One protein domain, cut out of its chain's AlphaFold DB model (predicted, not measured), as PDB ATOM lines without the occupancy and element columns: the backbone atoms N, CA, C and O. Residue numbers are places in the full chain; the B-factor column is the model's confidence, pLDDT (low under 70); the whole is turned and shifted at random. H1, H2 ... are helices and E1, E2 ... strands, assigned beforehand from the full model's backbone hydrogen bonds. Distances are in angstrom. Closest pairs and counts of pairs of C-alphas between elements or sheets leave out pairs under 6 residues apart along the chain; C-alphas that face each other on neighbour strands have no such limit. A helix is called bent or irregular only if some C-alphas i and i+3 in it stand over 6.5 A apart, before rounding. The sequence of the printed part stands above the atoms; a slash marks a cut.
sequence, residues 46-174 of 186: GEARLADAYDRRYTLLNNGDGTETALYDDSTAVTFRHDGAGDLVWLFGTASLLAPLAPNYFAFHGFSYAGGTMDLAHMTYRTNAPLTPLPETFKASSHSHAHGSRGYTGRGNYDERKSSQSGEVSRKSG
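Overview. This is residues 46 to 174 of the 186 residues of an uncharacterized protein of Selenomonas sp. oral taxon 892 str. F0426 (UniProt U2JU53). A seven-stranded antiparallel sheet is curled like part of a barrel and wraps round one helix, H1, which fills its hollow. The curl stays open between the edge strands E1 and E6; a long stretch without named elements, residues 128 to 165, runs from E7 to the short helix H2, which packs over the sheet at E3 and E4, with its first residue, Ser 166, close to E2. The printed part has 129 residues, with E1, E2, E3, E4, E5, H1, E6, E7 and H2 along the chain and the sheet order E1, E2, E3, E4, E5, E7, E6. The class is mixed, helices and strands, with under half of the residues in named elements. The whole is compact, with a radius of gyration of the C-alphas of 14.1 A, and spans 39 by 33 by 28 A.

Along the chain. E1, residues 47 to 51, begins at C-alpha 47 (-29.055, 1.280, -41.287) and is 13.4 A long. E2, residues 57 to 62, is 16.4 A long, and E3, residues 68 to 72, is 13.1 A long. E4, residues 77 to 82, is 15.8 A long, and E5, residues 88 to 93, is 13.3 A long. H1, residues 95 to 109, measures 19.9 A from C-alpha 95 (-34.405, -9.329, -24.839) to C-alpha 109. It is irregular: C-alphas 100 and 103 are 7.1 A apart. E6, residues 116 to 119, is 9.4 A long, and E7, residues 124 to 127, is 9.5 A long. H2, residues 166 to 172, is 10.3 A long and ends at C-alpha 172 (-17.984, -4.334, -28.781).

Arrangement. E1 to E5 form a meander, each strand the antiparallel neighbour of the one before. The E1 and E2 hairpin has N 48 and O 60 within hydrogen-bond range at 2.9 A, and the E2 and E3 hairpin has N 59 and O 71 at 2.8 A. In the E3 and E4 hairpin N 70 and O 78 are 2.9 A apart, and in the E4 and E5 hairpin N 81 and O 89 are 2.9 A apart. E5 and E7 are antiparallel, with N 88 and O 125 at 2.9 A, and the E6 and E7 hairpin has N 119 and O 124 at 2.8 A. The sheet is strongly twisted and curls round H1, which is on one face of it, in two layers, helix and sheet. The closest C-alphas of H1 and E4 are those of Ala 95 and Val 78, 6.1 A apart; those of H1 and E7 are Leu 98 and Tyr 125, 6.4 A apart. On the sheet's edge strands, the closest C-alphas to H1 are those of Ala 51 and Asn 104 for E1 and of Met 118 and Ala 99 for E6, each pair 6.8 A apart. E5, H1 and E6 form a split strand-helix-strand unit, two strands running the same way with E7 between them in the sheet, and its crossover is right-handed. H2 is on the sheet at a height of 9.5 A, only just over E3 and E4, with 3 of its C-alphas on each. The closest C-alphas of H2 and E2 are those of Ser 166 and Leu 61, 5.9 A apart. H1 and H2 are apart. Every O i to N i+4 pair is within hydrogen-bond range in H2, and 7 of 11 are in H1.

Size, cuts and confidence. The farthest C-alphas, those of Ala 121 and His 147, are 42.1 A apart. The printed part has no cut. The link from E7 to H2, 38 residues, is long; within it residues 132 to 133 pair antiparallel with residues 111 to 112. Mean pLDDT of the printed part is 80.3; residues 136 to 156 and 170 to 174 are under 70.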
ATOM      1  N   GLY A  46     -27.861  -0.202 -45.107       89.88
ATOM      2  CA  GLY A  46     -28.305  -1.215 -44.144       89.88
ATOM      3  C   GLY A  46     -28.607  -0.676 -42.742       89.88
ATOM      4  O   GLY A  46     -28.708  -1.464 -41.806       89.88
ATOM      5  N   GLU A  47     -28.736   0.643 -42.569       90.06
ATOM      6  CA  GLU A  47     -29.055   1.280 -41.287       90.06
ATOM      7  C   GLU A  47     -30.364   2.077 -41.369       90.06
ATOM      8  O   GLU A  47     -30.634   2.760 -42.358       90.06
ATOM      9  N   ALA A  48     -31.172   2.024 -40.309       89.81
ATOM     10  CA  ALA A  48     -32.369   2.846 -40.152       89.81
ATOM     11  C   ALA A  48     -32.425   3.475 -38.754       89.81
ATOM     12  O   ALA A  48     -32.010   2.864 -37.772       89.81
ATOM     13  N   ARG A  49     -32.938   4.705 -38.655       87.56
ATOM     14  CA  ARG A  49     -33.115   5.427 -37.385       87.56
ATOM     15  C   ARG A  49     -34.566   5.362 -36.951       87.56
ATOM     16  O   ARG A  49     -35.430   5.880 -37.653       87.56
ATOM     17  N   LEU A  50     -34.808   4.735 -35.805       88.75
ATOM     18  CA  LEU A  50     -36.136   4.473 -35.262       88.75
ATOM     19  C   LEU A  50     -36.211   4.924 -33.799       88.75
ATOM     20  O   LEU A  50     -35.197   5.186 -33.151       88.75
ATOM     21  N   ALA A  51     -37.429   4.994 -33.277       88.94
ATOM     22  CA  ALA A  51     -37.697   5.126 -31.851       88.94
ATOM     23  C   ALA A  51     -38.528   3.928 -31.389       88.94
ATOM     24  O   ALA A  51     -39.227   3.315 -32.195       88.94
ATOM     25  N   ASP A  52     -38.443   3.555 -30.121       91.25
ATOM     26  CA  ASP A  52     -39.325   2.554 -29.523       91.25
ATOM     27  C   ASP A  52     -40.612   3.199 -28.973       91.25
ATOM     28  O   ASP A  52     -40.830   4.400 -29.117       91.25
ATOM     29  N   ALA A  53     -41.492   2.404 -28.364       89.00
ATOM     30  CA  ALA A  53     -42.754   2.878 -27.790       89.00
ATOM     31  C   ALA A  53     -42.592   3.869 -26.616       89.00
ATOM     32  O   ALA A  53     -43.581   4.454 -26.181       89.00
ATOM     33  N   TYR A  54     -41.377   4.039 -26.091       88.94
ATOM     34  CA  TYR A  54     -41.040   4.976 -25.018       88.94
ATOM     35  C   TYR A  54     -40.218   6.165 -25.531       88.94
ATOM     36  O   TYR A  54     -39.515   6.806 -24.749       88.94
ATOM     37  N   ASP A  55     -40.250   6.421 -26.842       84.81
ATOM     38  CA  ASP A  55     -39.470   7.456 -27.525       84.81
ATOM     39  C   ASP A  55     -37.947   7.309 -27.352       84.81
ATOM     40  O   ASP A  55     -37.179   8.240 -27.615       84.81
ATOM     41  N   ARG A  56     -37.463   6.124 -26.949       87.50
ATOM     42  CA  ARG A  56     -36.024   5.850 -26.907       87.50
ATOM     43  C   ARG A  56     -35.551   5.524 -28.310       87.50
ATOM     44  O   ARG A  56     -36.084   4.633 -28.972       87.50
ATOM     45  N   ARG A  57     -34.527   6.234 -28.761       87.81
ATOM     46  CA  ARG A  57     -34.002   6.092 -30.118       87.81
ATOM     47  C   ARG A  57     -33.063   4.906 -30.225       87.81
ATOM     48  O   ARG A  57     -32.306   4.604 -29.299       87.81
ATOM     49  N   TYR A  58     -33.090   4.285 -31.392       88.44
ATOM     50  CA  TYR A  58     -32.169   3.229 -31.753       88.44
ATOM     51  C   TYR A  58     -31.851   3.248 -33.247       88.44
ATOM     52  O   TYR A  58     -32.598   3.766 -34.083       88.44
ATOM     53  N   THR A  59     -30.708   2.660 -33.581       90.69
ATOM     54  CA  THR A  59     -30.321   2.346 -34.955       90.69
ATOM     55  C   THR A  59     -30.655   0.888 -35.219       90.69
ATOM     56  O   THR A  59     -30.157   0.016 -34.511       90.69
ATOM     57  N   LEU A  60     -31.490   0.615 -36.217       93.38
ATOM     58  CA  LEU A  60     -31.745  -0.733 -36.704       93.38
ATOM     59  C   LEU A  60     -30.709  -1.081 -37.778       93.38
ATOM     60  O   LEU A  60     -30.660  -0.450 -38.837       93.38
ATOM     61  N   LEU A  61     -29.878  -2.077 -37.498       93.75
ATOM     62  CA  LEU A  61     -28.794  -2.539 -38.359       93.75
ATOM     63  C   LEU A  61     -29.189  -3.860 -39.023       93.75
ATOM     64  O   LEU A  61     -29.457  -4.833 -38.319       93.75
ATOM     65  N   ASN A  62     -29.148  -3.915 -40.354       93.75
ATOM     66  CA  ASN A  62     -29.311  -5.157 -41.102       93.75
ATOM     67  C   ASN A  62     -27.970  -5.898 -41.118       93.75
ATOM     68  O   ASN A  62     -26.969  -5.391 -41.636       93.75
ATOM     69  N   ASN A  63     -27.929  -7.109 -40.565       93.69
ATOM     70  CA  ASN A  63     -26.699  -7.896 -40.488       93.69
ATOM     71  C   ASN A  63     -26.392  -8.646 -41.806       93.69
ATOM     72  O   ASN A  63     -25.280  -9.162 -41.991       93.69
ATOM     73  N   GLY A  64     -27.336  -8.671 -42.753       91.88
ATOM     74  CA  GLY A  64     -27.225  -9.293 -44.077       91.88
ATOM     75  C   GLY A  64     -27.381 -10.817 -44.088       91.88
ATOM     76  O   GLY A  64     -27.179 -11.439 -45.124       91.88
ATOM     77  N   ASP A  65     -27.706 -11.424 -42.948       90.94
ATOM     78  CA  ASP A  65     -27.919 -12.867 -42.758       90.94
ATOM     79  C   ASP A  65     -29.362 -13.194 -42.321       90.94
ATOM     80  O   ASP A  65     -29.638 -14.278 -41.806       90.94
ATOM     81  N   GLY A  66     -30.285 -12.248 -42.522       90.75
ATOM     82  CA  GLY A  66     -31.675 -12.335 -42.066       90.75
ATOM     83  C   GLY A  66     -31.866 -11.986 -40.589       90.75
ATOM     84  O   GLY A  66     -32.970 -12.138 -40.071       90.75
ATOM     85  N   THR A  67     -30.813 -11.537 -39.901       94.38
ATOM     86  CA  THR A  67     -30.897 -11.011 -38.536       94.38
ATOM     87  C   THR A  67     -30.708  -9.499 -38.519       94.38
ATOM     88  O   THR A  67     -30.060  -8.914 -39.393       94.38
ATOM     89  N   GLU A  68     -31.258  -8.865 -37.494       95.44
ATOM     90  CA  GLU A  68     -31.208  -7.421 -37.311       95.44
ATOM     91  C   GLU A  68     -30.795  -7.088 -35.885       95.44
ATOM     92  O   GLU A  68     -31.065  -7.839 -34.944       95.44
ATOM     93  N   THR A  69     -30.122  -5.954 -35.724       95.38
ATOM     94  CA  THR A  69     -29.677  -5.464 -34.419       95.38
ATOM     95  C   THR A  69     -30.255  -4.084 -34.163       95.38
ATOM     96  O   THR A  69     -29.964  -3.150 -34.905       95.38
ATOM     97  N   ALA A  70     -31.026  -3.930 -33.090       94.56
ATOM     98  CA  ALA A  70     -31.429  -2.622 -32.592       94.56
ATOM     99  C   ALA A  70     -30.393  -2.138 -31.572       94.56
ATOM    100  O   ALA A  70     -30.283  -2.716 -30.491       94.56
ATOM    101  N   LEU A  71     -29.628  -1.101 -31.922       91.81
ATOM    102  CA  LEU A  71     -28.628  -0.462 -31.063       91.81
ATOM    103  C   LEU A  71     -29.166   0.865 -30.520       91.81
ATOM    104  O   LEU A  71     -29.348   1.811 -31.285       91.81
ATOM    105  N   TYR A  72     -29.381   0.940 -29.211       88.88
ATOM    106  CA  TYR A  72     -29.852   2.140 -28.523       88.88
ATOM    107  C   TYR A  72     -28.701   3.090 -28.173       88.88
ATOM    108  O   TYR A  72     -27.545   2.685 -28.038       88.88
ATOM    109  N   ASP A  73     -29.030   4.369 -27.974       83.81
ATOM    110  CA  ASP A  73     -28.054   5.410 -27.609       83.81
ATOM    111  C   ASP A  73     -27.378   5.164 -26.248       83.81
ATOM    112  O   ASP A  73     -26.249   5.599 -26.021       83.81
ATOM    113  N   ASP A  74     -28.048   4.444 -25.343       83.69
ATOM    114  CA  ASP A  74     -27.510   4.027 -24.043       83.69
ATOM    115  C   ASP A  74     -26.567   2.813 -24.139       83.69
ATOM    116  O   ASP A  74     -26.164   2.246 -23.125       83.69
ATOM    117  N   SER A  75     -26.184   2.432 -25.362       81.69
ATOM    118  CA  SER A  75     -25.350   1.270 -25.687       81.69
ATOM    119  C   SER A  75     -25.986  -0.085 -25.373       81.69
ATOM    120  O   SER A  75     -25.318  -1.111 -25.520       81.69
ATOM    121  N   THR A  76     -27.264  -0.137 -24.983       88.69
ATOM    122  CA  THR A  76     -27.996  -1.404 -24.968       88.69
ATOM    123  C   THR A  76     -28.315  -1.834 -26.396       88.69
ATOM    124  O   THR A  76     -28.551  -1.012 -27.282       88.69
ATOM    125  N   ALA A  77     -28.300  -3.141 -26.649       92.31
ATOM    126  CA  ALA A  77     -28.709  -3.658 -27.944       92.31
ATOM    127  C   ALA A  77     -29.451  -4.978 -27.814       92.31
ATOM    128  O   ALA A  77     -29.300  -5.707 -26.830       92.31
ATOM    129  N   VAL A  78     -30.224  -5.294 -28.842       93.88
ATOM    130  CA  VAL A  78     -30.827  -6.608 -29.028       93.88
ATOM    131  C   VAL A  78     -30.638  -7.043 -30.471       93.88
ATOM    132  O   VAL A  78     -30.880  -6.260 -31.388       93.88
ATOM    133  N   THR A  79     -30.213  -8.288 -30.661       94.81
ATOM    134  CA  THR A  79     -30.163  -8.923 -31.976       94.81
ATOM    135  C   THR A  79     -31.220 -10.006 -32.047       94.81
ATOM    136  O   THR A  79     -31.355 -10.828 -31.134       94.81
ATOM    137  N   PHE A  80     -31.985  -9.986 -33.128       95.69
ATOM    138  CA  PHE A  80     -33.133 -10.851 -33.326       95.69
ATOM    139  C   PHE A  80     -33.299 -11.217 -34.799       95.69
ATOM    140  O   PHE A  80     -32.647 -10.660 -35.683       95.69
ATOM    141  N   ARG A  81     -34.170 -12.188 -35.052       95.50
ATOM    142  CA  ARG A  81     -34.633 -12.563 -36.385       95.50
ATOM    143  C   ARG A  81     -36.143 -12.406 -36.443       95.50
ATOM    144  O   ARG A  81     -36.837 -12.955 -35.589       95.50
ATOM    145  N   HIS A  82     -36.637 -11.717 -37.461       91.38
ATOM    146  CA  HIS A  82     -38.051 -11.753 -37.808       91.38
ATOM    147  C   HIS A  82     -38.348 -13.019 -38.613       91.38
ATOM    148  O   HIS A  82     -37.655 -13.331 -39.581       91.38
ATOM    149  N   ASP A  83     -39.343 -13.788 -38.182       86.75
ATOM    150  CA  ASP A  83     -39.674 -15.080 -38.794       86.75
ATOM    151  C   ASP A  83     -40.581 -14.973 -40.037       86.75
ATOM    152  O   ASP A  83     -40.846 -15.977 -40.697       86.75
ATOM    153  N   GLY A  84     -41.043 -13.762 -40.366       77.25
ATOM    154  CA  GLY A  84     -41.942 -13.482 -41.485       77.25
ATOM    155  C   GLY A  84     -43.431 -13.682 -41.178       77.25
ATOM    156  O   GLY A  84     -44.263 -13.199 -41.942       77.25
ATOM    157  N   ALA A  85     -43.780 -14.344 -40.072       79.62
ATOM    158  CA  ALA A  85     -45.156 -14.505 -39.597       79.62
ATOM    159  C   ALA A  85     -45.560 -13.415 -38.590       79.62
ATOM    160  O   ALA A  85     -46.751 -13.177 -38.375       79.62
ATOM    161  N   GLY A  86     -44.567 -12.732 -38.018       83.88
ATOM    162  CA  GLY A  86     -44.740 -11.637 -37.073       83.88
ATOM    163  C   GLY A  86     -44.027 -11.845 -35.752       83.88
ATOM    164  O   GLY A  86     -44.125 -10.983 -34.886       83.88
ATOM    165  N   ASP A  87     -43.300 -12.944 -35.571       92.88
ATOM    166  CA  ASP A  87     -42.562 -13.170 -34.339       92.88
ATOM    167  C   ASP A  87     -41.139 -12.605 -34.460       92.88
ATOM    168  O   ASP A  87     -40.465 -12.725 -35.490       92.88
ATOM    169  N   LEU A  88     -40.667 -11.987 -33.375       95.88
ATOM    170  CA  LEU A  88     -39.277 -11.552 -33.233       95.88
ATOM    171  C   LEU A  88     -38.555 -12.552 -32.334       95.88
ATOM    172  O   LEU A  88     -38.742 -12.564 -31.115       95.88
ATOM    173  N   VAL A  89     -37.733 -13.400 -32.941       95.44
ATOM    174  CA  VAL A  89     -36.957 -14.428 -32.246       95.44
ATOM    175  C   VAL A  89     -35.662 -13.806 -31.743       95.44
ATOM    176  O   VAL A  89     -34.808 -13.414 -32.541       95.44
ATOM    177  N   TRP A  90     -35.499 -13.709 -30.426       95.38
ATOM    178  CA  TRP A  90     -34.272 -13.206 -29.816       95.38
ATOM    179  C   TRP A  90     -33.090 -14.138 -30.094       95.38
ATOM    180  O   TRP A  90     -33.226 -15.361 -30.048       95.38
ATOM    181  N   LEU A  91     -31.913 -13.555 -30.321       92.75
ATOM    182  CA  LEU A  91     -30.663 -14.295 -30.494       92.75
ATOM    183  C   LEU A  91     -29.646 -13.953 -29.401       92.75
ATOM    184  O   LEU A  91     -29.061 -14.855 -28.808       92.75
ATOM    185  N   PHE A  92     -29.424 -12.662 -29.132       88.50
ATOM    186  CA  PHE A  92     -28.544 -12.192 -28.058       88.50
ATOM    187  C   PHE A  92     -28.822 -10.726 -27.684       88.50
ATOM    188  O   PHE A  92     -29.558 -10.008 -28.365       88.50
ATOM    189  N   GLY A  93     -28.232 -10.268 -26.574       89.06
ATOM    190  CA  GLY A  93     -28.434  -8.919 -26.029       89.06
ATOM    191  C   GLY A  93     -29.660  -8.810 -25.117       89.06
ATOM    192  O   GLY A  93     -30.123  -9.797 -24.544       89.06
ATOM    193  N   THR A  94     -30.202  -7.607 -24.964       91.69
ATOM    194  CA  THR A  94     -31.263  -7.297 -23.999       91.69
ATOM    195  C   THR A  94     -32.643  -7.637 -24.561       91.69
ATOM    196  O   THR A  94     -33.294  -6.815 -25.200       91.69
ATOM    197  N   ALA A  95     -33.129  -8.850 -24.296       90.62
ATOM    198  CA  ALA A  95     -34.405  -9.329 -24.839       90.62
ATOM    199  C   ALA A  95     -35.615  -8.440 -24.504       90.62
ATOM    200  O   ALA A  95     -36.531  -8.319 -25.315       90.62
ATOM    201  N   SER A  96     -35.617  -7.767 -23.347       90.75
ATOM    202  CA  SER A  96     -36.705  -6.862 -22.946       90.75
ATOM    203  C   SER A  96     -36.903  -5.670 -23.890       90.75
ATOM    204  O   SER A  96     -37.938  -5.013 -23.805       90.75
ATOM    205  N   LEU A  97     -35.963  -5.411 -24.807       94.06
ATOM    206  CA  LEU A  97     -36.086  -4.388 -25.844       94.06
ATOM    207  C   LEU A  97     -37.037  -4.791 -26.984       94.06
ATOM    208  O   LEU A  97     -37.571  -3.903 -27.641       94.06
ATOM    209  N   LEU A  98     -37.311  -6.087 -27.198       95.44
ATOM    210  CA  LEU A  98     -38.170  -6.542 -28.305       95.44
ATOM    211  C   LEU A  98     -39.602  -6.009 -28.209       95.44
ATOM    212  O   LEU A  98     -40.162  -5.542 -29.197       95.44
ATOM    213  N   ALA A  99     -40.189  -6.038 -27.013       94.19
ATOM    214  CA  ALA A  99     -41.556  -5.571 -26.807       94.19
ATOM    215  C   ALA A  99     -41.746  -4.069 -27.107       94.19
ATOM    216  O   ALA A  99     -42.662  -3.739 -27.861       94.19
ATOM    217  N   PRO A 100     -40.919  -3.147 -26.574       93.50
ATOM    218  CA  PRO A 100     -41.076  -1.729 -26.875       93.50
ATOM    219  C   PRO A 100     -40.686  -1.348 -28.306       93.50
ATOM    220  O   PRO A 100     -41.252  -0.385 -28.817       93.50
ATOM    221  N   LEU A 101     -39.760  -2.048 -28.978       94.19
ATOM    222  CA  LEU A 101     -39.380  -1.700 -30.358       94.19
ATOM    223  C   LEU A 101     -40.369  -2.209 -31.414       94.19
ATOM    224  O   LEU A 101     -40.486  -1.588 -32.473       94.19
ATOM    225  N   ALA A 102     -41.098  -3.295 -31.118       93.94
ATOM    226  CA  ALA A 102     -42.025  -3.964 -32.031       93.94
ATOM    227  C   ALA A 102     -42.946  -3.020 -32.836       93.94
ATOM    228  O   ALA A 102     -43.000  -3.186 -34.055       93.94
ATOM    229  N   PRO A 103     -43.626  -2.011 -32.247       90.12
ATOM    230  CA  PRO A 103     -44.541  -1.170 -33.016       90.12
ATOM    231  C   PRO A 103     -43.897  -0.437 -34.185       90.12
ATOM    232  O   PRO A 103     -44.386  -0.507 -35.313       90.12
ATOM    233  N   ASN A 104     -42.783   0.238 -33.926       90.00
ATOM    234  CA  ASN A 104     -42.101   1.018 -34.950       90.00
ATOM    235  C   ASN A 104     -41.252   0.128 -35.863       90.00
ATOM    236  O   ASN A 104     -41.087   0.461 -37.033       90.00
ATOM    237  N   TYR A 105     -40.791  -1.025 -35.370       92.44
ATOM    238  CA  TYR A 105     -40.164  -2.057 -36.191       92.44
ATOM    239  C   TYR A 105     -41.133  -2.601 -37.249       92.44
ATOM    240  O   TYR A 105     -40.865  -2.510 -38.444       92.44
ATOM    241  N   PHE A 106     -42.309  -3.094 -36.848       91.69
ATOM    242  CA  PHE A 106     -43.284  -3.607 -37.811       91.69
ATOM    243  C   PHE A 106     -43.748  -2.512 -38.768       91.69
ATOM    244  O   PHE A 106     -43.808  -2.748 -39.975       91.69
ATOM    245  N   ALA A 107     -43.967  -1.292 -38.267       88.56
ATOM    246  CA  ALA A 107     -44.325  -0.171 -39.122       88.56
ATOM    247  C   ALA A 107     -43.235   0.160 -40.157       88.56
ATOM    248  O   ALA A 107     -43.555   0.429 -41.316       88.56
ATOM    249  N   PHE A 108     -41.958   0.085 -39.769       88.44
ATOM    250  CA  PHE A 108     -40.821   0.254 -40.672       88.44
ATOM    251  C   PHE A 108     -40.820  -0.784 -41.803       88.44
ATOM    252  O   PHE A 108     -40.671  -0.423 -42.975       88.44
ATOM    253  N   HIS A 109     -41.085  -2.050 -41.476       88.31
ATOM    254  CA  HIS A 109     -41.200  -3.121 -42.471       88.31
ATOM    255  C   HIS A 109     -42.525  -3.093 -43.255       88.31
ATOM    256  O   HIS A 109     -42.674  -3.799 -44.252       88.31
ATOM    257  N   GLY A 110     -43.456  -2.197 -42.918       87.31
ATOM    258  CA  GLY A 110     -44.711  -2.013 -43.648       87.31
ATOM    259  C   GLY A 110     -45.867  -2.856 -43.125       87.31
ATOM    260  O   GLY A 110     -46.797  -3.131 -43.880       87.31
ATOM    261  N   PHE A 111     -45.826  -3.247 -41.856       89.00
ATOM    262  CA  PHE A 111     -46.854  -4.038 -41.200       89.00
ATOM    263  C   PHE A 111     -47.525  -3.280 -40.052       89.00
ATOM    264  O   PHE A 111     -46.888  -2.587 -39.262       89.00
ATOM    265  N   SER A 112     -48.839  -3.436 -39.962       86.06
ATOM    266  CA  SER A 112     -49.637  -3.161 -38.777       86.06
ATOM    267  C   SER A 112     -49.763  -4.457 -37.979       86.06
ATOM    268  O   SER A 112     -49.949  -5.537 -38.551       86.06
ATOM    269  N   TYR A 113     -49.679  -4.354 -36.655       84.94
ATOM    270  CA  TYR A 113     -49.677  -5.498 -35.744       84.94
ATOM    271  C   TYR A 113     -50.620  -5.241 -34.556       84.94
ATOM    272  O   TYR A 113     -50.793  -4.105 -34.114       84.94
ATOM    273  N   ALA A 114     -51.249  -6.295 -34.032       86.69
ATOM    274  CA  ALA A 114     -52.269  -6.210 -32.976       86.69
ATOM    275  C   ALA A 114     -51.678  -6.225 -31.549       86.69
ATOM    276  O   ALA A 114     -52.293  -6.727 -30.601       86.69
ATOM    277  N   GLY A 115     -50.450  -5.731 -31.394       89.44
ATOM    278  CA  GLY A 115     -49.658  -5.966 -30.194       89.44
ATOM    279  C   GLY A 115     -49.092  -7.387 -30.139       89.44
ATOM    280  O   GLY A 115     -49.246  -8.198 -31.056       89.44
ATOM    281  N   GLY A 116     -48.427  -7.686 -29.034       92.25
ATOM    282  CA  GLY A 116     -47.768  -8.962 -28.819       92.25
ATOM    283  C   GLY A 116     -47.287  -9.115 -27.387       92.25
ATOM    284  O   GLY A 116     -47.315  -8.163 -26.599       92.25
ATOM    285  N   THR A 117     -46.850 -10.320 -27.052       92.62
ATOM    286  CA  THR A 117     -46.374 -10.679 -25.717       92.62
ATOM    287  C   THR A 117     -45.029 -11.385 -25.799       92.62
ATOM    288  O   THR A 117     -44.706 -12.041 -26.786       92.62
ATOM    289  N   MET A 118     -44.210 -11.218 -24.760       93.50
ATOM    290  CA  MET A 118     -42.934 -11.918 -24.677       93.50
ATOM    291  C   MET A 118     -43.163 -13.349 -24.185       93.50
ATOM    292  O   MET A 118     -43.549 -13.557 -23.034       93.50
ATOM    293  N   ASP A 119     -42.868 -14.329 -25.033       92.19
ATOM    294  CA  ASP A 119     -42.734 -15.730 -24.653       92.19
ATOM    295  C   ASP A 119     -41.331 -15.951 -24.080       92.19
ATOM    296  O   ASP A 119     -40.358 -16.157 -24.807       92.19
ATOM    297  N   LEU A 120     -41.226 -15.871 -22.753       86.81
ATOM    298  CA  LEU A 120     -39.958 -16.002 -22.030       86.81
ATOM    299  C   LEU A 120     -39.346 -17.406 -22.136       86.81
ATOM    300  O   LEU A 120     -38.138 -17.543 -21.967       86.81
ATOM    301  N   ALA A 121     -40.147 -18.441 -22.413       87.19
ATOM    302  CA  ALA A 121     -39.633 -19.804 -22.544       87.19
ATOM    303  C   ALA A 121     -38.838 -19.975 -23.845       87.19
ATOM    304  O   ALA A 121     -37.814 -20.656 -23.864       87.19
ATOM    305  N   HIS A 122     -39.290 -19.319 -24.914       86.12
ATOM    306  CA  HIS A 122     -38.660 -19.374 -26.234       86.12
ATOM    307  C   HIS A 122     -37.914 -18.088 -26.602       86.12
ATOM    308  O   HIS A 122     -37.455 -17.956 -27.735       86.12
ATOM    309  N   MET A 123     -37.822 -17.130 -25.672       91.44
ATOM    310  CA  MET A 123     -37.232 -15.804 -25.884       91.44
ATOM    311  C   MET A 123     -37.726 -15.166 -27.189       91.44
ATOM    312  O   MET A 123     -36.959 -14.673 -28.007       91.44
ATOM    313  N   THR A 124     -39.031 -15.241 -27.425       92.81
ATOM    314  CA  THR A 124     -39.639 -14.802 -28.681       92.81
ATOM    315  C   THR A 124     -40.738 -13.808 -28.365       92.81
ATOM    316  O   THR A 124     -41.634 -14.093 -27.572       92.81
ATOM    317  N   TYR A 125     -40.684 -12.631 -28.977       94.44
ATOM    318  CA  TYR A 125     -41.817 -11.721 -28.938       94.44
ATOM    319  C   TYR A 125     -42.842 -12.196 -29.959       94.44
ATOM    320  O   TYR A 125     -42.566 -12.170 -31.157       94.44
ATOM    321  N   ARG A 126     -43.998 -12.655 -29.475       94.31
ATOM    322  CA  ARG A 126     -45.066 -13.212 -30.302       94.31
ATOM    323  C   ARG A 126     -46.138 -12.182 -30.564       94.31
ATOM    324  O   ARG A 126     -46.643 -11.568 -29.621       94.31
ATOM    325  N   THR A 127     -46.522 -12.020 -31.821       92.75
ATOM    326  CA  THR A 127     -47.669 -11.169 -32.158       92.75
ATOM    327  C   THR A 127     -48.978 -11.833 -31.735       92.75
ATOM    328  O   THR A 127     -49.138 -13.048 -31.800       92.75
ATOM    329  N   ASN A 128     -49.942 -11.033 -31.272       90.94
ATOM    330  CA  ASN A 128     -51.247 -11.550 -30.835       90.94
ATOM    331  C   ASN A 128     -52.135 -11.982 -32.013       90.94
ATOM    332  O   ASN A 128     -53.123 -12.692 -31.824       90.94
ATOM    333  N   ALA A 129     -51.818 -11.505 -33.215       88.69
ATOM    334  CA  ALA A 129     -52.507 -11.817 -34.454       88.69
ATOM    335  C   ALA A 129     -51.524 -11.688 -35.630       88.69
ATOM    336  O   ALA A 129     -50.557 -10.931 -35.508       88.69
ATOM    337  N   PRO A 130     -51.792 -12.359 -36.765       89.06
ATOM    338  CA  PRO A 130     -50.965 -12.242 -37.960       89.06
ATOM    339  C   PRO A 130     -50.750 -10.788 -38.389       89.06
ATOM    340  O   PRO A 130     -51.665  -9.962 -38.297       89.06
ATOM    341  N   LEU A 131     -49.553 -10.492 -38.895       90.31
ATOM    342  CA  LEU A 131     -49.239  -9.177 -39.442       90.31
ATOM    343  C   LEU A 131     -50.163  -8.831 -40.611       90.31
ATOM    344  O   LEU A 131     -50.453  -9.653 -41.480       90.31
ATOM    345  N   THR A 132     -50.586  -7.572 -40.649       88.88
ATOM    346  CA  THR A 132     -51.387  -7.027 -41.748       88.88
ATOM    347  C   THR A 132     -50.577  -5.964 -42.476       88.88
ATOM    348  O   THR A 132     -49.900  -5.181 -41.812       88.88
ATOM    349  N   PRO A 133     -50.596  -5.899 -43.816       87.38
ATOM    350  CA  PRO A 133     -49.925  -4.822 -44.532       87.38
ATOM    351  C   PRO A 133     -50.449  -3.456 -44.080       87.38
ATOM    352  O   PRO A 133     -51.659  -3.267 -43.923       87.38
ATOM    353  N   LEU A 134     -49.548  -2.497 -43.880       82.69
ATOM    354  CA  LEU A 134     -49.945  -1.114 -43.654       82.69
ATOM    355  C   LEU A 134     -50.666  -0.577 -44.899       82.69
ATOM    356  O   LEU A 134     -50.222  -0.844 -46.019       82.69
ATOM    357  N   PRO A 135     -51.752   0.202 -44.734       73.38
ATOM    358  CA  PRO A 135     -52.398   0.874 -45.856       73.38
ATOM    359  C   PRO A 135     -51.381   1.726 -46.626       73.38
ATOM    360  O   PRO A 135     -50.562   2.398 -46.001       73.38
ATOM    361  N   GLU A 136     -51.454   1.779 -47.959       57.84
ATOM    362  CA  GLU A 136     -50.527   2.588 -48.782       57.84
ATOM    363  C   GLU A 136     -50.525   4.085 -48.411       57.84
ATOM    364  O   GLU A 136     -49.553   4.801 -48.643       57.84
ATOM    365  N   THR A 137     -51.598   4.569 -47.783       50.94
ATOM    366  CA  THR A 137     -51.730   5.941 -47.274       50.94
ATOM    367  C   THR A 137     -51.086   6.162 -45.902       50.94
ATOM    368  O   THR A 137     -51.133   7.281 -45.383       50.94
ATOM    369  N   PHE A 138     -50.514   5.130 -45.276       45.97
ATOM    370  CA  PHE A 138     -49.913   5.235 -43.954       45.97
ATOM    371  C   PHE A 138     -48.588   5.996 -44.023       45.97
ATOM    372  O   PHE A 138     -47.534   5.463 -44.365       45.97
ATOM    373  N   LYS A 139     -48.637   7.274 -43.647       43.81
ATOM    374  CA  LYS A 139     -47.452   8.011 -43.218       43.81
ATOM    375  C   LYS A 139     -47.259   7.729 -41.737       43.81
ATOM    376  O   LYS A 139     -48.051   8.213 -40.931       43.81
ATOM    377  N   ALA A 140     -46.227   6.962 -41.390       41.97
ATOM    378  CA  ALA A 140     -45.817   6.794 -39.999       41.97
ATOM    379  C   ALA A 140     -45.727   8.178 -39.337       41.97
ATOM    380  O   ALA A 140     -45.039   9.075 -39.839       41.97
ATOM    381  N   SER A 141     -46.494   8.373 -38.266       36.47
ATOM    382  CA  SER A 141     -46.596   9.651 -37.572       36.47
ATOM    383  C   SER A 141     -45.221  10.071 -37.071       36.47
ATOM    384  O   SER A 141     -44.646   9.433 -36.191       36.47
ATOM    385  N   SER A 142     -44.705  11.154 -37.641       35.16
ATOM    386  CA  SER A 142     -43.527  11.861 -37.159       35.16
ATOM    387  C   SER A 142     -43.902  12.544 -35.843       35.16
ATOM    388  O   SER A 142     -44.474  13.631 -35.868       35.16
ATOM    389  N   HIS A 143     -43.646  11.915 -34.695       31.94
ATOM    390  CA  HIS A 143     -43.709  12.657 -33.438       31.94
ATOM    391  C   HIS A 143     -42.474  13.552 -33.357       31.94
ATOM    392  O   HIS A 143     -41.324  13.122 -33.358       31.94
ATOM    393  N   SER A 144     -42.759  14.843 -33.441       32.59
ATOM    394  CA  SER A 144     -41.826  15.944 -33.566       32.59
ATOM    395  C   SER A 144     -41.207  16.314 -32.222       32.59
ATOM    396  O   SER A 144     -41.898  16.870 -31.376       32.59
ATOM    397  N   HIS A 145     -39.885  16.181 -32.108       28.42
ATOM    398  CA  HIS A 145     -39.069  17.140 -31.367       28.42
ATOM    399  C   HIS A 145     -37.822  17.500 -32.185       28.42
ATOM    400  O   HIS A 145     -36.943  16.681 -32.402       28.42
ATOM    401  N   ALA A 146     -37.819  18.754 -32.648       29.72
ATOM    402  CA  ALA A 146     -36.686  19.567 -33.089       29.72
ATOM    403  C   ALA A 146     -35.704  18.988 -34.136       29.72
ATOM    404  O   ALA A 146     -34.863  18.143 -33.865       29.72
ATOM    405  N   HIS A 147     -35.712  19.643 -35.303       28.39
ATOM    406  CA  HIS A 147     -34.636  19.671 -36.297       28.39
ATOM    407  C   HIS A 147     -34.405  18.394 -37.128       28.39
ATOM    408  O   HIS A 147     -33.414  17.692 -36.996       28.39
ATOM    409  N   GLY A 148     -35.305  18.192 -38.096       34.91
ATOM    410  CA  GLY A 148     -34.986  17.674 -39.428       34.91
ATOM    411  C   GLY A 148     -34.244  16.342 -39.510       34.91
ATOM    412  O   GLY A 148     -33.035  16.322 -39.693       34.91
ATOM    413  N   SER A 149     -34.992  15.247 -39.606       37.00
ATOM    414  CA  SER A 149     -34.573  14.161 -40.488       37.00
ATOM    415  C   SER A 149     -35.789  13.583 -41.197       37.00
ATOM    416  O   SER A 149     -36.866  13.424 -40.623       37.00
ATOM    417  N   ARG A 150     -35.639  13.441 -42.510       39.56
ATOM    418  CA  ARG A 150     -36.682  13.088 -43.470       39.56
ATOM    419  C   ARG A 150     -37.144  11.661 -43.184       39.56
ATOM    420  O   ARG A 150     -36.332  10.806 -42.856       39.56
ATOM    421  N   GLY A 151     -38.451  11.424 -43.287       43.88
ATOM    422  CA  GLY A 151     -39.042  10.124 -42.997       43.88
ATOM    423  C   GLY A 151     -38.341   8.989 -43.737       43.88
ATOM    424  O   GLY A 151     -38.109   9.116 -44.931       43.88
ATOM    425  N   TYR A 152     -38.028   7.912 -43.011       51.69
ATOM    426  CA  TYR A 152     -37.753   6.560 -43.509       51.69
ATOM    427  C   TYR A 152     -37.125   6.482 -44.920       51.69
ATOM    428  O   TYR A 152     -37.632   5.781 -45.795       51.69
ATOM    429  N   THR A 153     -36.029   7.206 -45.173       46.09
ATOM    430  CA  THR A 153     -35.438   7.348 -46.521       46.09
ATOM    431  C   THR A 153     -34.735   6.078 -47.022       46.09
ATOM    432  O   THR A 153     -34.444   5.968 -48.210       46.09
ATOM    433  N   GLY A 154     -34.518   5.082 -46.154       51.75
ATOM    434  CA  GLY A 154     -33.766   3.858 -46.461       51.75
ATOM    435  C   GLY A 154     -34.584   2.604 -46.800       51.75
ATOM    436  O   GLY A 154     -33.979   1.583 -47.117       51.75
ATOM    437  N   ARG A 155     -35.927   2.639 -46.749       61.94
ATOM    438  CA  ARG A 155     -36.758   1.414 -46.826       61.94
ATOM    439  C   ARG A 155     -36.579   0.625 -48.128       61.94
ATOM    440  O   ARG A 155     -36.574  -0.597 -48.086       61.94
ATOM    441  N   GLY A 156     -36.419   1.305 -49.269       65.25
ATOM    442  CA  GLY A 156     -36.546   0.684 -50.598       65.25
ATOM    443  C   GLY A 156     -35.637  -0.523 -50.851       65.25
ATOM    444  O   GLY A 156     -36.030  -1.426 -51.578       65.25
ATOM    445  N   ASN A 157     -34.461  -0.560 -50.218       74.75
ATOM    446  CA  ASN A 157     -33.491  -1.649 -50.361       74.75
ATOM    447  C   ASN A 157     -32.858  -2.016 -49.011       74.75
ATOM    448  O   ASN A 157     -31.705  -2.447 -48.971       74.75
ATOM    449  N   TYR A 158     -33.550  -1.757 -47.896       86.88
ATOM    450  CA  TYR A 158     -32.990  -2.015 -46.568       86.88
ATOM    451  C   TYR A 158     -32.595  -3.488 -46.420       86.88
ATOM    452  O   TYR A 158     -31.454  -3.784 -46.068       86.88
ATOM    453  N   ASP A 159     -33.497  -4.394 -46.803       84.19
ATOM    454  CA  ASP A 159     -33.311  -5.844 -46.692       84.19
ATOM    455  C   ASP A 159     -32.176  -6.372 -47.593       84.19
ATOM    456  O   ASP A 159     -31.570  -7.402 -47.299       84.19
ATOM    457  N   GLU A 160     -31.824  -5.639 -48.657       86.31
ATOM    458  CA  GLU A 160     -30.770  -6.007 -49.613       86.31
ATOM    459  C   GLU A 160     -29.366  -5.542 -49.188       86.31
ATOM    460  O   GLU A 160     -28.368  -5.944 -49.791       86.31
ATOM    461  N   ARG A 161     -29.258  -4.653 -48.189       90.25
ATOM    462  CA  ARG A 161     -27.995  -3.991 -47.830       90.25
ATOM    463  C   ARG A 161     -27.544  -4.359 -46.426       90.25
ATOM    464  O   ARG A 161     -28.215  -4.069 -45.445       90.25
ATOM    465  N   LYS A 162     -26.332  -4.906 -46.329       91.19
ATOM    466  CA  LYS A 162     -25.668  -5.184 -45.052       91.19
ATOM    467  C   LYS A 162     -25.070  -3.912 -44.451       91.19
ATOM    468  O   LYS A 162     -24.291  -3.229 -45.114       91.19
ATOM    469  N   SER A 163     -25.361  -3.658 -43.177       90.31
ATOM    470  CA  SER A 163     -24.712  -2.604 -42.397       90.31
ATOM    471  C   SER A 163     -23.245  -2.930 -42.139       90.31
ATOM    472  O   SER A 163     -22.897  -4.045 -41.735       90.31
ATOM    473  N   SER A 164     -22.383  -1.923 -42.286       88.19
ATOM    474  CA  SER A 164     -20.969  -2.007 -41.903       88.19
ATOM    475  C   SER A 164     -20.756  -2.047 -40.379       88.19
ATOM    476  O   SER A 164     -19.769  -2.621 -39.918       88.19
ATOM    477  N   GLN A 165     -21.700  -1.516 -39.591       85.50
ATOM    478  CA  GLN A 165     -21.625  -1.447 -38.125       85.50
ATOM    479  C   GLN A 165     -22.104  -2.721 -37.421       85.50
ATOM    480  O   GLN A 165     -21.706  -2.975 -36.283       85.50
ATOM    481  N   SER A 166     -22.905  -3.551 -38.096       82.38
ATOM    482  CA  SER A 166     -23.435  -4.816 -37.556       82.38
ATOM    483  C   SER A 166     -22.357  -5.681 -36.877       82.38
ATOM    484  O   SER A 166     -22.520  -6.150 -35.748       82.38
ATOM    485  N   GLY A 167     -21.204  -5.832 -37.535       74.56
ATOM    486  CA  GLY A 167     -20.075  -6.609 -37.026       74.56
ATOM    487  C   GLY A 167     -19.327  -5.953 -35.863       74.56
ATOM    488  O   GLY A 167     -18.756  -6.666 -35.037       74.56
ATOM    489  N   GLU A 168     -19.319  -4.619 -35.767       72.88
ATOM    490  CA  GLU A 168     -18.687  -3.910 -34.648       72.88
ATOM    491  C   GLU A 168     -19.531  -4.040 -33.377       72.88
ATOM    492  O   GLU A 168     -18.982  -4.345 -32.320       72.88
ATOM    493  N   VAL A 169     -20.857  -3.897 -33.479       71.12
ATOM    494  CA  VAL A 169     -21.768  -4.019 -32.327       71.12
ATOM    495  C   VAL A 169     -21.661  -5.400 -31.696       71.12
ATOM    496  O   VAL A 169     -21.477  -5.502 -30.484       71.12
ATOM    497  N   SER A 170     -21.669  -6.461 -32.506       60.75
ATOM    498  CA  SER A 170     -21.522  -7.835 -32.010       60.75
ATOM    499  C   SER A 170     -20.209  -8.050 -31.234       60.75
ATOM    500  O   SER A 170     -20.189  -8.742 -30.218       60.75
ATOM    501  N   ARG A 171     -19.115  -7.389 -31.644       57.81
ATOM    502  CA  ARG A 171     -17.795  -7.488 -30.987       57.81
ATOM    503  C   ARG A 171     -17.662  -6.609 -29.743       57.81
ATOM    504  O   ARG A 171     -17.045  -7.021 -28.766       57.81
ATOM    505  N   LYS A 172     -18.193  -5.387 -29.791       51.09
ATOM    506  CA  LYS A 172     -17.984  -4.334 -28.781       51.09
ATOM    507  C   LYS A 172     -18.917  -4.463 -27.585       51.09
ATOM    508  O   LYS A 172     -18.573  -4.037 -26.489       51.09
ATOM    509  N   SER A 173     -20.074  -5.075 -27.794       53.00
ATOM    510  CA  SER A 173     -21.088  -5.210 -26.760       53.00
ATOM    511  C   SER A 173     -20.722  -6.102 -25.577       53.00
ATOM    512  O   SER A 173     -21.340  -5.987 -24.524       53.00
ATOM    513  N   GLY A 174     -19.840  -7.090 -25.761       49.41
ATOM    514  CA  GLY A 174     -19.647  -8.142 -24.756       49.41
ATOM    515  C   GLY A 174     -20.946  -8.851 -24.330       49.41
ATOM    516  O   GLY A 174     -20.994  -9.412 -23.236       49.41
TER     517      GLY A 174